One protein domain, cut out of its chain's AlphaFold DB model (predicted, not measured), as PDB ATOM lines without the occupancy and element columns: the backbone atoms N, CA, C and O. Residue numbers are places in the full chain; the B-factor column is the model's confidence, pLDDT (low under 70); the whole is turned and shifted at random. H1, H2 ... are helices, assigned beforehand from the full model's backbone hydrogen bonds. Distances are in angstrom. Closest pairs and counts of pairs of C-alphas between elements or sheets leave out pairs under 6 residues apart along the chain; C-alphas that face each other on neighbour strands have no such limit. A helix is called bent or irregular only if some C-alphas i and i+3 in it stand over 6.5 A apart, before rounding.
ATOM      1  N   PHE A  14      26.943 -32.775 -26.972       95.19
ATOM      2  CA  PHE A  14      25.794 -33.136 -27.797       95.19
ATOM      3  C   PHE A  14      24.794 -34.014 -27.046       95.19
ATOM      4  O   PHE A  14      23.605 -33.697 -27.014       95.19
ATOM      5  N   ALA A  15      25.257 -35.102 -26.429       94.94
ATOM      6  CA  ALA A  15      24.386 -35.984 -25.663       94.94
ATOM      7  C   ALA A  15      23.746 -35.231 -24.487       94.94
ATOM      8  O   ALA A  15      22.573 -35.449 -24.188       94.94
ATOM      9  N   ARG A  16      24.496 -34.320 -23.856       94.81
ATOM     10  CA  ARG A  16      24.004 -33.476 -22.765       94.81
ATOM     11  C   ARG A  16      22.879 -32.554 -23.222       94.81
ATOM     12  O   ARG A  16      21.794 -32.608 -22.651       94.81
ATOM     13  N   GLU A  17      23.112 -31.778 -24.280       95.69
ATOM     14  CA  GLU A  17      22.106 -30.860 -24.827       95.69
ATOM     15  C   GLU A  17      20.871 -31.628 -25.320       95.69
ATOM     16  O   GLU A  17      19.749 -31.214 -25.053       95.69
ATOM     17  N   LEU A  18      21.051 -32.779 -25.977       95.50
ATOM     18  CA  LEU A  18      19.933 -33.611 -26.425       95.50
ATOM     19  C   LEU A  18      19.084 -34.121 -25.256       95.50
ATOM     20  O   LEU A  18      17.858 -34.084 -25.334       95.50
ATOM     21  N   GLU A  19      19.709 -34.584 -24.172       95.69
ATOM     22  CA  GLU A  19      18.977 -35.028 -22.983       95.69
ATOM     23  C   GLU A  19      18.181 -33.894 -22.347       95.69
ATOM     24  O   GLU A  19      17.024 -34.085 -21.970       95.69
ATOM     25  N   ASP A  20      18.814 -32.730 -22.217       95.19
ATOM     26  CA  ASP A  20      18.220 -31.580 -21.555       95.19
ATOM     27  C   ASP A  20      17.008 -31.084 -22.363       95.19
ATOM     28  O   ASP A  20      15.943 -30.875 -21.785       95.19
ATOM     29  N   ARG A  21      17.106 -31.047 -23.701       94.56
ATOM     30  CA  ARG A  21      15.975 -30.715 -24.588       94.56
ATOM     31  C   ARG A  21      14.859 -31.741 -24.532       94.56
ATOM     32  O   ARG A  21      13.705 -31.367 -24.361       94.56
ATOM     33  N   LEU A  22      15.171 -33.034 -24.613       94.06
ATOM     34  CA  LEU A  22      14.140 -34.067 -24.471       94.06
ATOM     35  C   LEU A  22      13.388 -33.898 -23.146       94.06
ATOM     36  O   LEU A  22      12.159 -33.899 -23.138       94.06
ATOM     37  N   ARG A  23      14.114 -33.659 -22.051       95.38
ATOM     38  CA  ARG A  23      13.534 -33.489 -20.717       95.38
ATOM     39  C   ARG A  23      12.656 -32.244 -20.601       95.38
ATOM     40  O   ARG A  23      11.617 -32.317 -19.950       95.38
ATOM     41  N   GLU A  24      13.042 -31.131 -21.222       94.00
ATOM     42  CA  GLU A  24      12.224 -29.909 -21.284       94.00
ATOM     43  C   GLU A  24      10.862 -30.161 -21.953       94.00
ATOM     44  O   GLU A  24       9.849 -29.623 -21.506       94.00
ATOM     45  N   HIS A  25      10.821 -31.040 -22.956       91.25
ATOM     46  CA  HIS A  25       9.594 -31.461 -23.643       91.25
ATOM     47  C   HIS A  25       8.877 -32.645 -22.966       91.25
ATOM     48  O   HIS A  25       7.881 -33.144 -23.485       91.25
ATOM     49  N   GLY A  26       9.350 -33.097 -21.798       94.25
ATOM     50  CA  GLY A  26       8.765 -34.217 -21.051       94.25
ATOM     51  C   GLY A  26       9.163 -35.610 -21.557       94.25
ATOM     52  O   GLY A  26       8.610 -36.605 -21.089       94.25
ATOM     53  N   TRP A  27      10.133 -35.686 -22.465       95.94
ATOM     54  CA  TRP A  27      10.669 -36.917 -23.038       95.94
ATOM     55  C   TRP A  27      11.980 -37.340 -22.370       95.94
ATOM     56  O   TRP A  27      12.626 -36.613 -21.613       95.94
ATOM     57  N   ASN A  28      12.403 -38.558 -22.671       95.38
ATOM     58  CA  ASN A  28      13.652 -39.146 -22.233       95.38
ATOM     59  C   ASN A  28      14.327 -39.894 -23.394       95.38
ATOM     60  O   ASN A  28      13.722 -40.205 -24.412       95.38
ATOM     61  N   PHE A  29      15.602 -40.249 -23.235       93.31
ATOM     62  CA  PHE A  29      16.345 -40.961 -24.282       93.31
ATOM     63  C   PHE A  29      15.725 -42.292 -24.737       93.31
ATOM     64  O   PHE A  29      16.011 -42.712 -25.850       93.31
ATOM     65  N   ASN A  30      14.966 -43.013 -23.901       93.38
ATOM     66  CA  ASN A  30      14.322 -44.251 -24.363       93.38
ATOM     67  C   ASN A  30      13.254 -43.961 -25.419       93.38
ATOM     68  O   ASN A  30      13.057 -44.788 -26.305       93.38
ATOM     69  N   ASP A  31      12.647 -42.776 -25.372       93.94
ATOM     70  CA  ASP A  31      11.612 -42.359 -26.315       93.94
ATOM     71  C   ASP A  31      12.206 -42.136 -27.715       93.94
ATOM     72  O   ASP A  31      11.520 -42.277 -28.717       93.94
ATOM     73  N   LEU A  32      13.524 -41.910 -27.828       92.31
ATOM     74  CA  LEU A  32      14.209 -41.916 -29.127       92.31
ATOM     75  C   LEU A  32      14.080 -43.261 -29.854       92.31
ATOM     76  O   LEU A  32      14.103 -43.293 -31.082       92.31
ATOM     77  N   VAL A  33      13.984 -44.367 -29.111       92.62
ATOM     78  CA  VAL A  33      13.808 -45.700 -29.697       92.62
ATOM     79  C   VAL A  33      12.357 -45.908 -30.121       92.62
ATOM     80  O   VAL A  33      12.126 -46.401 -31.222       92.62
ATOM     81  N   SER A  34      11.393 -45.565 -29.257       91.50
ATOM     82  CA  SER A  34       9.971 -45.820 -29.520       91.50
ATOM     83  C   SER A  34       9.364 -44.840 -30.520       91.50
ATOM     84  O   SER A  34       8.673 -45.279 -31.434       91.50
ATOM     85  N   GLU A  35       9.657 -43.546 -30.383       92.19
ATOM     86  CA  GLU A  35       9.028 -42.479 -31.170       92.19
ATOM     87  C   GLU A  35       9.845 -42.140 -32.420       92.19
ATOM     88  O   GLU A  35       9.317 -42.105 -33.529       92.19
ATOM     89  N   ALA A  36      11.158 -41.939 -32.264       89.44
ATOM     90  CA  ALA A  36      12.027 -41.544 -33.376       89.44
ATOM     91  C   ALA A  36      12.648 -42.728 -34.129       89.44
ATOM     92  O   ALA A  36      13.410 -42.509 -35.064       89.44
ATOM     93  N   GLY A  37      12.361 -43.977 -33.745       90.62
ATOM     94  CA  GLY A  37      12.856 -45.168 -34.444       90.62
ATOM     95  C   GLY A  37      14.383 -45.320 -34.449       90.62
ATOM     96  O   GLY A  37      14.928 -46.028 -35.297       90.62
ATOM     97  N   LEU A  38      15.097 -44.665 -33.525       90.81
ATOM     98  CA  LEU A  38      16.547 -44.796 -33.429       90.81
ATOM     99  C   LEU A  38      16.943 -46.189 -32.945       90.81
ATOM    100  O   LEU A  38      16.338 -46.772 -32.044       90.81
ATOM    101  N   HIS A  39      18.041 -46.706 -33.497       90.50
ATOM    102  CA  HIS A  39      18.531 -48.025 -33.123       90.50
ATOM    103  C   HIS A  39      18.882 -48.083 -31.613       90.50
ATOM    104  O   HIS A  39      19.681 -47.259 -31.145       90.50
ATOM    105  N   PRO A  40      18.396 -49.082 -30.841       87.56
ATOM    106  CA  PRO A  40      18.572 -49.144 -29.382       87.56
ATOM    107  C   PRO A  40      20.033 -49.076 -28.924       87.56
ATOM    108  O   PRO A  40      20.370 -48.412 -27.945       87.56
ATOM    109  N   GLU A  41      20.933 -49.734 -29.660       89.12
ATOM    110  CA  GLU A  41      22.373 -49.705 -29.377       89.12
ATOM    111  C   GLU A  41      22.969 -48.294 -29.502       89.12
ATOM    112  O   GLU A  41      23.873 -47.939 -28.745       89.12
ATOM    113  N   LYS A  42      22.452 -47.463 -30.415       89.88
ATOM    114  CA  LYS A  42      22.922 -46.086 -30.597       89.88
ATOM    115  C   LYS A  42      22.494 -45.211 -29.425       89.88
ATOM    116  O   LYS A  42      23.333 -44.538 -28.831       89.88
ATOM    117  N   VAL A  43      21.233 -45.323 -29.011       91.69
ATOM    118  CA  VAL A  43      20.711 -44.664 -27.804       91.69
ATOM    119  C   VAL A  43      21.485 -45.101 -26.559       91.69
ATOM    120  O   VAL A  43      21.883 -44.273 -25.741       91.69
ATOM    121  N   ARG A  44      21.791 -46.397 -26.429       91.25
ATOM    122  CA  ARG A  44      22.616 -46.911 -25.329       91.25
ATOM    123  C   ARG A  44      24.018 -46.296 -25.329       91.25
ATOM    124  O   ARG A  44      24.534 -45.957 -24.264       91.25
ATOM    125  N   ARG A  45      24.649 -46.155 -26.498       91.25
ATOM    126  CA  ARG A  45      25.967 -45.515 -26.638       91.25
ATOM    127  C   ARG A  45      25.929 -44.024 -26.293       91.25
ATOM    128  O   ARG A  45      26.830 -43.586 -25.586       91.25
ATOM    129  N   LEU A  46      24.873 -43.305 -26.687       92.06
ATOM    130  CA  LEU A  46      24.634 -41.900 -26.316       92.06
ATOM    131  C   LEU A  46      24.467 -41.712 -24.800       92.06
ATOM    132  O   LEU A  46      25.077 -40.837 -24.196       92.06
ATOM    133  N   LYS A  47      23.707 -42.592 -24.141       93.31
ATOM    134  CA  LYS A  47      23.604 -42.577 -22.673       93.31
ATOM    135  C   LYS A  47      24.954 -42.818 -22.002       93.31
ATOM    136  O   LYS A  47      25.291 -42.177 -21.014       93.31
ATOM    137  N   ARG A  48      25.748 -43.751 -22.535       91.69
ATOM    138  CA  ARG A  48      27.082 -44.049 -21.996       91.69
ATOM    139  C   ARG A  48      28.071 -42.912 -22.210       91.69
ATOM    140  O   ARG A  48      28.943 -42.750 -21.363       91.69
ATOM    141  N   SER A  49      27.943 -42.146 -23.293       92.06
ATOM    142  CA  SER A  49      28.810 -40.994 -23.547       92.06
ATOM    143  C   SER A  49      28.618 -39.835 -22.581       92.06
ATOM    144  O   SER A  49      29.496 -38.997 -22.501       92.06
ATOM    145  N   LEU A  50      27.523 -39.803 -21.818       91.12
ATOM    146  CA  LEU A  50      27.360 -38.833 -20.731       91.12
ATOM    147  C   LEU A  50      28.241 -39.152 -19.521       91.12
ATOM    148  O   LEU A  50      28.600 -38.265 -18.758       91.12
ATOM    149  N   ILE A  51      28.561 -40.434 -19.325       90.88
ATOM    150  CA  ILE A  51      29.287 -40.934 -18.149       90.88
ATOM    151  C   ILE A  51      30.769 -41.147 -18.477       90.88
ATOM    152  O   ILE A  51      31.628 -41.025 -17.612       90.88
ATOM    153  N   GLN A  52      31.070 -41.513 -19.722       88.06
ATOM    154  CA  GLN A  52      32.420 -41.797 -20.200       88.06
ATOM    155  C   GLN A  52      32.760 -40.848 -21.349       88.06
ATOM    156  O   GLN A  52      31.890 -40.649 -22.196       88.06
ATOM    157  N   PRO A  53      34.012 -40.372 -21.463       84.62
ATOM    158  CA  PRO A  53      34.444 -39.501 -22.553       84.62
ATOM    159  C   PRO A  53      34.515 -40.278 -23.876       84.62
ATOM    160  O   PRO A  53      35.560 -40.767 -24.304       84.62
ATOM    161  N   LYS A  54      33.350 -40.492 -24.485       85.12
ATOM    162  CA  LYS A  54      33.164 -41.155 -25.776       85.12
ATOM    163  C   LYS A  54      32.236 -40.308 -26.623       85.12
ATOM    164  O   LYS A  54      31.165 -39.920 -26.174       85.12
ATOM    165  N   PHE A  55      32.584 -40.107 -27.879       84.88
ATOM    166  CA  PHE A  55      31.934 -39.097 -28.707       84.88
ATOM    167  C   PHE A  55      30.974 -39.722 -29.706       84.88
ATOM    168  O   PHE A  55      31.198 -39.764 -30.909       84.88
ATOM    169  N   HIS A  56      29.877 -40.269 -29.182       88.12
ATOM    170  CA  HIS A  56      28.782 -40.723 -30.029       88.12
ATOM    171  C   HIS A  56      27.890 -39.533 -30.362       88.12
ATOM    172  O   HIS A  56      27.410 -38.844 -29.462       88.12
ATOM    173  N   ILE A  57      27.656 -39.323 -31.651       90.69
ATOM    174  CA  ILE A  57      26.748 -38.305 -32.175       90.69
ATOM    175  C   ILE A  57      25.710 -38.960 -33.088       90.69
ATOM    176  O   ILE A  57      25.905 -40.079 -33.582       90.69
ATOM    177  N   LEU A  58      24.588 -38.273 -33.286       86.50
ATOM    178  CA  LEU A  58      23.648 -38.619 -34.346       86.50
ATOM    179  C   LEU A  58      24.191 -38.112 -35.682       86.50
ATOM    180  O   LEU A  58      24.833 -37.062 -35.741       86.50
ATOM    181  N   ASN A  59      23.942 -38.863 -36.752       85.38
ATOM    182  CA  ASN A  59      24.206 -38.358 -38.094       85.38
ATOM    183  C   ASN A  59      23.168 -37.259 -38.444       85.38
ATOM    184  O   ASN A  59      22.174 -37.093 -37.730       85.38
ATOM    185  N   PRO A  60      23.376 -36.472 -39.515       81.69
ATOM    186  CA  PRO A  60      22.465 -35.378 -39.846       81.69
ATOM    187  C   PRO A  60      21.013 -35.821 -40.074       81.69
ATOM    188  O   PRO A  60      20.095 -35.113 -39.656       81.69
ATOM    189  N   GLU A  61      20.798 -36.965 -40.726       81.25
ATOM    190  CA  GLU A  61      19.471 -37.522 -41.036       81.25
ATOM    191  C   GLU A  61      18.723 -37.928 -39.763       81.25
ATOM    192  O   GLU A  61      17.594 -37.507 -39.539       81.25
ATOM    193  N   GLU A  62      19.388 -38.648 -38.866       87.50
ATOM    194  CA  GLU A  62      18.869 -39.028 -37.555       87.50
ATOM    195  C   GLU A  62      18.554 -37.803 -36.697       87.50
ATOM    196  O   GLU A  62      17.528 -37.766 -36.026       87.50
ATOM    197  N   LEU A  63      19.420 -36.783 -36.713       89.69
ATOM    198  CA  LEU A  63      19.164 -35.548 -35.977       89.69
ATOM    199  C   LEU A  63      17.910 -34.840 -36.501       89.69
ATOM    200  O   LEU A  63      17.154 -34.279 -35.713       89.69
ATOM    201  N   GLU A  64      17.684 -34.855 -37.813       85.81
ATOM    202  CA  GLU A  64      16.470 -34.302 -38.414       85.81
ATOM    203  C   GLU A  64      15.234 -35.090 -38.038       85.81
ATOM    204  O   GLU A  64      14.253 -34.497 -37.602       85.81
ATOM    205  N   GLN A  65      15.308 -36.413 -38.141       88.62
ATOM    206  CA  GLN A  65      14.228 -37.303 -37.748       88.62
ATOM    207  C   GLN A  65      13.834 -37.077 -36.286       88.62
ATOM    208  O   GLN A  65      12.655 -36.909 -35.986       88.62
ATOM    209  N   VAL A  66      14.814 -36.995 -35.383       91.06
ATOM    210  CA  VAL A  66      14.592 -36.654 -33.972       91.06
ATOM    211  C   VAL A  66      13.991 -35.254 -33.842       91.06
ATOM    212  O   VAL A  66      12.999 -35.079 -33.142       91.06
ATOM    213  N   SER A  67      14.531 -34.260 -34.548       90.12
ATOM    214  CA  SER A  67      14.028 -32.882 -34.477       90.12
ATOM    215  C   SER A  67      12.575 -32.763 -34.939       90.12
ATOM    216  O   SER A  67      11.802 -32.036 -34.322       90.12
ATOM    217  N   MET A  68      12.187 -33.490 -35.990       87.94
ATOM    218  CA  MET A  68      10.811 -33.541 -36.484       87.94
ATOM    219  C   MET A  68       9.894 -34.298 -35.520       87.94
ATOM    220  O   MET A  68       8.809 -33.817 -35.209       87.94
ATOM    221  N   CYS A  69      10.338 -35.454 -35.020       92.00
ATOM    222  CA  CYS A  69       9.558 -36.313 -34.130       92.00
ATOM    223  C   CYS A  69       9.220 -35.623 -32.798       92.00
ATOM    224  O   CYS A  69       8.074 -35.663 -32.359       92.00
ATOM    225  N   PHE A  70      10.189 -34.928 -32.198       92.38
ATOM    226  CA  PHE A  70      10.009 -34.214 -30.927       92.38
ATOM    227  C   PHE A  70       9.685 -32.725 -31.099       92.38
ATOM    228  O   PHE A  70       9.691 -31.986 -30.119       92.38
ATOM    229  N   ALA A  71       9.396 -32.285 -32.327       91.19
ATOM    230  CA  ALA A  71       9.017 -30.911 -32.658       91.19
ATOM    231  C   ALA A  71       9.990 -29.833 -32.129       91.19
ATOM    232  O   ALA A  71       9.566 -28.770 -31.671       91.19
ATOM    233  N   PHE A  72      11.300 -30.086 -32.218       90.69
ATOM    234  CA  PHE A  72      12.314 -29.116 -31.808       90.69
ATOM    235  C   PHE A  72      12.243 -27.847 -32.661       90.69
ATOM    236  O   PHE A  72      12.276 -27.882 -33.896       90.69
ATOM    237  N   THR A  73      12.203 -26.708 -31.981       89.94
ATOM    238  CA  THR A  73      12.225 -25.368 -32.564       89.94
ATOM    239  C   THR A  73      13.534 -25.101 -33.309       89.94
ATOM    240  O   THR A  73      14.556 -25.759 -33.096       89.94
ATOM    241  N   GLY A  74      13.536 -24.083 -34.174       87.19
ATOM    242  CA  GLY A  74      14.739 -23.700 -34.918       87.19
ATOM    243  C   GLY A  74      15.936 -23.373 -34.015       87.19
ATOM    244  O   GLY A  74      17.059 -23.753 -34.339       87.19
ATOM    245  N   ASP A  75      15.709 -22.735 -32.861       91.69
ATOM    246  CA  ASP A  75      16.787 -22.428 -31.910       91.69
ATOM    247  C   ASP A  75      17.353 -23.695 -31.253       91.69
ATOM    248  O   ASP A  75      18.569 -23.857 -31.150       91.69
ATOM    249  N   GLU A  76      16.491 -24.645 -30.889       92.50
ATOM    250  CA  GLU A  76      16.915 -25.929 -30.320       92.50
ATOM    251  C   GLU A  76      17.716 -26.749 -31.332       92.50
ATOM    252  O   GLU A  76      18.763 -27.304 -30.997       92.50
ATOM    253  N   GLN A  77      17.299 -26.761 -32.600       91.25
ATOM    254  CA  GLN A  77      18.062 -27.402 -33.670       91.25
ATOM    255  C   GLN A  77      19.438 -26.751 -33.863       91.25
ATOM    256  O   GLN A  77      20.434 -27.453 -34.063       91.25
ATOM    257  N   ILE A  78      19.525 -25.419 -33.784       92.12
ATOM    258  CA  ILE A  78      20.803 -24.697 -33.845       92.12
ATOM    259  C   ILE A  78      21.695 -25.085 -32.667       92.12
ATOM    260  O   ILE A  78      22.875 -25.370 -32.870       92.12
ATOM    261  N   ARG A  79      21.141 -25.144 -31.454       94.81
ATOM    262  CA  ARG A  79      21.864 -25.573 -30.251       94.81
ATOM    263  C   ARG A  79      22.388 -26.998 -30.376       94.81
ATOM    264  O   ARG A  79      23.564 -27.223 -30.114       94.81
ATOM    265  N   LEU A  80      21.576 -27.940 -30.859       93.75
ATOM    266  CA  LEU A  80      22.010 -29.324 -31.078       93.75
ATOM    267  C   LEU A  80      23.136 -29.416 -32.115       93.75
ATOM    268  O   LEU A  80      24.114 -30.133 -31.908       93.75
ATOM    269  N   ARG A  81      23.063 -28.638 -33.203       92.69
ATOM    270  CA  ARG A  81      24.145 -28.555 -34.202       92.69
ATOM    271  C   ARG A  81      25.413 -27.927 -33.626       92.69
ATOM    272  O   ARG A  81      26.506 -28.435 -33.865       92.69
ATOM    273  N   ALA A  82      25.278 -26.856 -32.844       94.06
ATOM    274  CA  ALA A  82      26.395 -26.258 -32.119       94.06
ATOM    275  C   ALA A  82      27.032 -27.277 -31.165       94.06
ATOM    276  O   ALA A  82      28.253 -27.316 -31.042       94.06
ATOM    277  N   ALA A  83      26.221 -28.132 -30.538       95.12
ATOM    278  CA  ALA A  83      26.686 -29.111 -29.570       95.12
ATOM    279  C   ALA A  83      27.467 -30.237 -30.254       95.12
ATOM    280  O   ALA A  83      28.484 -30.669 -29.721       95.12
ATOM    281  N   ILE A  84      27.074 -30.650 -31.467       93.38
ATOM    282  CA  ILE A  84      27.875 -31.563 -32.302       93.38
ATOM    283  C   ILE A  84      29.255 -30.961 -32.587       93.38
ATOM    284  O   ILE A  84      30.267 -31.626 -32.380       93.38
ATOM    285  N   LEU A  85      29.308 -29.696 -33.021       93.50
ATOM    286  CA  LEU A  85      30.576 -29.020 -33.314       93.50
ATOM    287  C   LEU A  85      31.450 -28.881 -32.061       93.50
ATOM    288  O   LEU A  85      32.642 -29.171 -32.114       93.50
ATOM    289  N   ALA A  86      30.862 -28.484 -30.933       93.81
ATOM    290  CA  ALA A  86      31.575 -28.370 -29.667       93.81
ATOM    291  C   ALA A  86      32.114 -29.735 -29.202       93.81
ATOM    292  O   ALA A  86      33.266 -29.827 -28.796       93.81
ATOM    293  N   THR A  87      31.328 -30.804 -29.359       93.00
ATOM    294  CA  THR A  87      31.741 -32.183 -29.048       93.00
ATOM    295  C   THR A  87      32.908 -32.643 -29.930       93.00
ATOM    296  O   THR A  87      33.827 -33.295 -29.448       93.00
ATOM    297  N   ALA A  88      32.929 -32.266 -31.212       92.44
ATOM    298  CA  ALA A  88      34.059 -32.567 -32.097       92.44
ATOM    299  C   ALA A  88      35.339 -31.811 -31.685       92.44
ATOM    300  O   ALA A  88      36.449 -32.341 -31.793       92.44
ATOM    301  N   VAL A  89      35.201 -30.577 -31.187       91.56
ATOM    302  CA  VAL A  89      36.328 -29.825 -30.615       91.56
ATOM    303  C   VAL A  89      36.814 -30.478 -29.321       91.56
ATOM    304  O   VAL A  89      38.019 -30.681 -29.180       91.56
ATOM    305  N   GLU A  90      35.901 -30.857 -28.423       92.19
ATOM    306  CA  GLU A  90      36.196 -31.609 -27.194       92.19
ATOM    307  C   GLU A  90      37.016 -32.865 -27.517       92.19
ATOM    308  O   GLU A  90      38.126 -33.028 -27.012       92.19
ATOM    309  N   GLU A  91      36.539 -33.696 -28.449       92.94
ATOM    310  CA  GLU A  91      37.224 -34.910 -28.906       92.94
ATOM    311  C   GLU A  91      38.627 -34.625 -29.458       92.94
ATOM    312  O   GLU A  91      39.597 -35.323 -29.144       92.94
ATOM    313  N   THR A  92      38.761 -33.571 -30.263       92.81
ATOM    314  CA  THR A  92      40.048 -33.181 -30.851       92.81
ATOM    315  C   THR A  92      41.045 -32.736 -29.779       92.81
ATOM    316  O   THR A  92      42.237 -33.054 -29.865       92.81
ATOM    317  N   LEU A  93      40.573 -32.004 -28.766       91.88
ATOM    318  CA  LEU A  93      41.392 -31.490 -27.671       91.88
ATOM    319  C   LEU A  93      41.756 -32.573 -26.657       91.88
ATOM    320  O   LEU A  93      42.887 -32.578 -26.180       91.88
ATOM    321  N   MET A  94      40.868 -33.529 -26.387       90.94
ATOM    322  CA  MET A  94      41.118 -34.628 -25.445       90.94
ATOM    323  C   MET A  94      42.342 -35.483 -25.794       90.94
ATOM    324  O   MET A  94      42.960 -36.073 -24.915       90.94
ATOM    325  N   ASN A  95      42.735 -35.529 -27.069       87.56
ATOM    326  CA  ASN A  95      43.955 -36.217 -27.501       87.56
ATOM    327  C   ASN A  95      45.246 -35.413 -27.234       87.56
ATOM    328  O   ASN A  95      46.342 -35.905 -27.498       87.56
ATOM    329  N   ARG A  96      45.131 -34.159 -26.782       93.00
ATOM    330  CA  ARG A  96      46.236 -33.189 -26.684       93.00
ATOM    331  C   ARG A  96      46.376 -32.560 -25.303       93.00
ATOM    332  O   ARG A  96      47.485 -32.182 -24.933       93.00
ATOM    333  N   ILE A  97      45.276 -32.410 -24.577       93.75
ATOM    334  CA  ILE A  97      45.220 -31.800 -23.248       93.75
ATOM    335  C   ILE A  97      44.391 -32.668 -22.302       93.75
ATOM    336  O   ILE A  97      43.763 -33.638 -22.718       93.75
ATOM    337  N   ASP A  98      44.410 -32.311 -21.020       94.19
ATOM    338  CA  ASP A  98      43.610 -32.986 -20.003       94.19
ATOM    339  C   ASP A  98      42.102 -32.971 -20.357       94.19
ATOM    340  O   ASP A  98      41.607 -31.930 -20.807       94.19
ATOM    341  N   PRO A  99      41.369 -34.089 -20.168       90.62
ATOM    342  CA  PRO A  99      39.962 -34.196 -20.542       90.62
ATOM    343  C   PRO A  99      39.055 -33.116 -19.955       90.62
ATOM    344  O   PRO A  99      38.190 -32.608 -20.664       90.62
ATOM    345  N   GLU A 100      39.254 -32.727 -18.696       92.31
ATOM    346  CA  GLU A 100      38.413 -31.712 -18.050       92.31
ATOM    347  C   GLU A 100      38.644 -30.336 -18.684       92.31
ATOM    348  O   GLU A 100      37.698 -29.604 -18.973       92.31
ATOM    349  N   ASN A 101      39.901 -30.020 -19.007       93.25
ATOM    350  CA  ASN A 101      40.243 -28.796 -19.731       93.25
ATOM    351  C   ASN A 101      39.717 -28.805 -21.176       93.25
ATOM    352  O   ASN A 101      39.319 -27.758 -21.686       93.25
ATOM    353  N   ALA A 102      39.694 -29.965 -21.841       93.25
ATOM    354  CA  ALA A 102      39.101 -30.111 -23.171       93.25
ATOM    355  C   ALA A 102      37.588 -29.864 -23.154       93.25
ATOM    356  O   ALA A 102      37.085 -29.130 -24.009       93.25
ATOM    357  N   LEU A 103      36.884 -30.419 -22.162       92.62
ATOM    358  CA  LEU A 103      35.459 -30.172 -21.949       92.62
ATOM    359  C   LEU A 103      35.198 -28.688 -21.672       92.62
ATOM    360  O   LEU A 103      34.374 -28.089 -22.358       92.62
ATOM    361  N   HIS A 104      35.944 -28.067 -20.756       94.12
ATOM    362  CA  HIS A 104      35.797 -26.639 -20.467       94.12
ATOM    363  C   HIS A 104      36.038 -25.755 -21.694       94.12
ATOM    364  O   HIS A 104      35.244 -24.857 -21.970       94.12
ATOM    365  N   ALA A 105      37.076 -26.028 -22.486       93.88
ATOM    366  CA  ALA A 105      37.322 -25.285 -23.720       93.88
ATOM    367  C   ALA A 105      36.164 -25.436 -24.727       93.88
ATOM    368  O   ALA A 105      35.762 -24.468 -25.377       93.88
ATOM    369  N   ALA A 106      35.600 -26.639 -24.853       94.44
ATOM    370  CA  ALA A 106      34.442 -26.877 -25.706       94.44
ATOM    371  C   ALA A 106      33.180 -26.154 -25.192       94.44
ATOM    372  O   ALA A 106      32.425 -25.596 -25.992       94.44
ATOM    373  N   GLU A 107      32.980 -26.094 -23.874       94.81
ATOM    374  CA  GLU A 107      31.902 -25.331 -23.233       94.81
ATOM    375  C   GLU A 107      32.034 -23.824 -23.465       94.81
ATOM    376  O   GLU A 107      31.040 -23.162 -23.767       94.81
ATOM    377  N   GLU A 108      33.249 -23.278 -23.388       95.94
ATOM    378  CA  GLU A 108      33.514 -21.865 -23.679       95.94
ATOM    379  C   GLU A 108      33.247 -21.516 -25.151       95.94
ATOM    380  O   GLU A 108      32.752 -20.428 -25.469       95.94
ATOM    381  N   LEU A 109      33.527 -22.449 -26.067       94.12
ATOM    382  CA  LEU A 109      33.276 -22.276 -27.499       94.12
ATOM    383  C   LEU A 109      31.799 -22.421 -27.872       94.12
ATOM    384  O   LEU A 109      31.345 -21.783 -28.827       94.12
ATOM    385  N   PHE A 110      31.030 -23.216 -27.132       95.12
ATOM    386  CA  PHE A 110      29.621 -23.484 -27.414       95.12
ATOM    387  C   PHE A 110      28.761 -22.220 -27.664       95.12
ATOM    388  O   PHE A 110      28.126 -22.141 -28.721       95.12
ATOM    389  N   PRO A 111      28.764 -21.170 -26.815       96.56
ATOM    390  CA  PRO A 111      28.002 -19.944 -27.079       96.56
ATOM    391  C   PRO A 111      28.524 -19.136 -28.279       96.56
ATOM    392  O   PRO A 111      27.781 -18.356 -28.879       96.56
ATOM    393  N   VAL A 112      29.801 -19.278 -28.649       96.25
ATOM    394  CA  VAL A 112      30.346 -18.677 -29.878       96.25
ATOM    395  C   VAL A 112      29.781 -19.403 -31.101       96.25
ATOM    396  O   VAL A 112      29.319 -18.748 -32.035       96.25
ATOM    397  N   LEU A 113      29.742 -20.739 -31.060       93.12
ATOM    398  CA  LEU A 113      29.183 -21.581 -32.119       93.12
ATOM    399  C   LEU A 113      27.684 -21.337 -32.314       93.12
ATOM    400  O   LEU A 113      27.249 -21.189 -33.453       93.12
ATOM    401  N   ILE A 114      26.909 -21.216 -31.229       93.44
ATOM    402  CA  ILE A 114      25.481 -20.862 -31.304       93.44
ATOM    403  C   ILE A 114      25.305 -19.531 -32.033       93.44
ATOM    404  O   ILE A 114      24.560 -19.469 -33.005       93.44
ATOM    405  N   ARG A 115      26.021 -18.474 -31.623       93.38
ATOM    406  CA  ARG A 115      25.909 -17.150 -32.260       93.38
ATOM    407  C   ARG A 115      26.292 -17.188 -33.738       93.38
ATOM    408  O   ARG A 115      25.584 -16.614 -34.562       93.38
ATOM    409  N   ALA A 116      27.377 -17.881 -34.079       91.75
ATOM    410  CA  ALA A 116      27.814 -18.041 -35.463       91.75
ATOM    411  C   ALA A 116      26.770 -18.790 -36.313       91.75
ATOM    412  O   ALA A 116      26.489 -18.394 -37.446       91.75
ATOM    413  N   LEU A 117      26.162 -19.844 -35.761       88.44
ATOM    414  CA  LEU A 117      25.109 -20.598 -36.434       88.44
ATOM    415  C   LEU A 117      23.808 -19.801 -36.538       88.44
ATOM    416  O   LEU A 117      23.223 -19.806 -37.609       88.44
ATOM    417  N   GLN A 118      23.386 -19.069 -35.505       89.69
ATOM    418  CA  GLN A 118      22.202 -18.196 -35.538       89.69
ATOM    419  C   GLN A 118      22.337 -17.096 -36.597       89.69
ATOM    420  O   GLN A 118      21.405 -16.867 -37.370       89.69
ATOM    421  N   GLN A 119      23.513 -16.464 -36.690       85.25
ATOM    422  CA  GLN A 119      23.804 -15.475 -37.732       85.25
ATOM    423  C   GLN A 119      23.653 -16.069 -39.135       85.25
ATOM    424  O   GLN A 119      23.137 -15.394 -40.019       85.25
ATOM    425  N   ARG A 120      24.035 -17.336 -39.331       74.12
ATOM    426  CA  ARG A 120      23.886 -18.047 -40.611       74.12
ATOM    427  C   ARG A 120      22.513 -18.687 -40.832       74.12
ATOM    428  O   ARG A 120      22.126 -18.875 -41.974       74.12
ATOM    429  N   PHE A 121      21.770 -19.032 -39.787       63.50
ATOM    430  CA  PHE A 121      20.444 -19.646 -39.915       63.50
ATOM    431  C   PHE A 121      19.359 -18.616 -40.247       63.50
ATOM    432  O   PHE A 121      18.395 -18.953 -40.923       63.50
ATOM    433  N   GLY A 122      19.531 -17.356 -39.825       53.34
ATOM    434  CA  GLY A 122      18.691 -16.233 -40.265       53.34
ATOM    435  C   GLY A 122      19.149 -15.587 -41.581       53.34
ATOM    436  O   GLY A 122      18.388 -14.854 -42.207       53.34
ATOM    437  N   GLN A 123      20.387 -15.851 -42.009       47.03
ATOM    438  CA  GLN A 123      20.969 -15.360 -43.258       47.03
ATOM    439  C   GLN A 123      21.295 -16.567 -44.136       47.03
ATOM    440  O   GLN A 123      22.402 -17.081 -44.049       47.03
TER     441      GLN A 123
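AT A GLANCE: This is residues 14 to 123 of the 227 residues of an uncharacterized protein of Dictyobacter sp. Uno17 (UniProt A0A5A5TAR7). Long helix H5 runs through the middle; bent H6 folds back along it, and H1 packs on H5 opposite arm H6b, with short H2, H3 and H4 on H1's side. The printed part has 110 residues, six named helices, H1 to H6 in order, and no named strand: all helix. It is compact, radius of gyration of the C-alphas 13.9 A, spanning 38 by 36 by 22 A.

HOW THE PARTS SIT: H1, residues 14 to 24, touches H5, residues 74 to 94, at a shallow tilt of 31 degrees, opposite ways; closest are C-alphas 14 and 83, 4.5 A. H2, residues 31 to 34, only just touches H3, residues 40 to 49, with 3 pairs of C-alphas within 8 A; closest are C-alphas 33 and 40, 5.9 A. H4, residues 60 to 69, is close to but not clearly touching H5: C-alphas 67 and 77, the closest, are 6.9 A apart. H6, residues 99 to 121, assigned as one helix by its hydrogen bonds, is bent: C-alphas 108 and 111 are 6.8 A apart. Arm H6a, residues 99 to 108, forms a hairpin with H5, touching residues 86 to 94 alone; closest are C-alphas 106 and 86, 5.1 A. Arm H6b, residues 111 to 121, touches H5 at a steep tilt of 46 degrees; closest are C-alphas 113 and 82, 5.4 A. Every O i to N i+4 pair is within hydrogen-bond range in H1, H3, H4, H5, H6a and H6b; H2 is too short for one.

IN THESE COORDINATES: H1 begins at C-alpha 14, (25.794, -33.136, -27.797). H5 measures 30.1 A from first to last C-alpha. H6b ends at C-alpha 121, (20.444, -19.646, -39.915).

THE WHOLE: The two C-alphas farthest apart, of Glu 35 and Arg 96, are 38.6 A apart. The printed part has no cut and no long link. Residues 121 to 123 have pLDDT under 70.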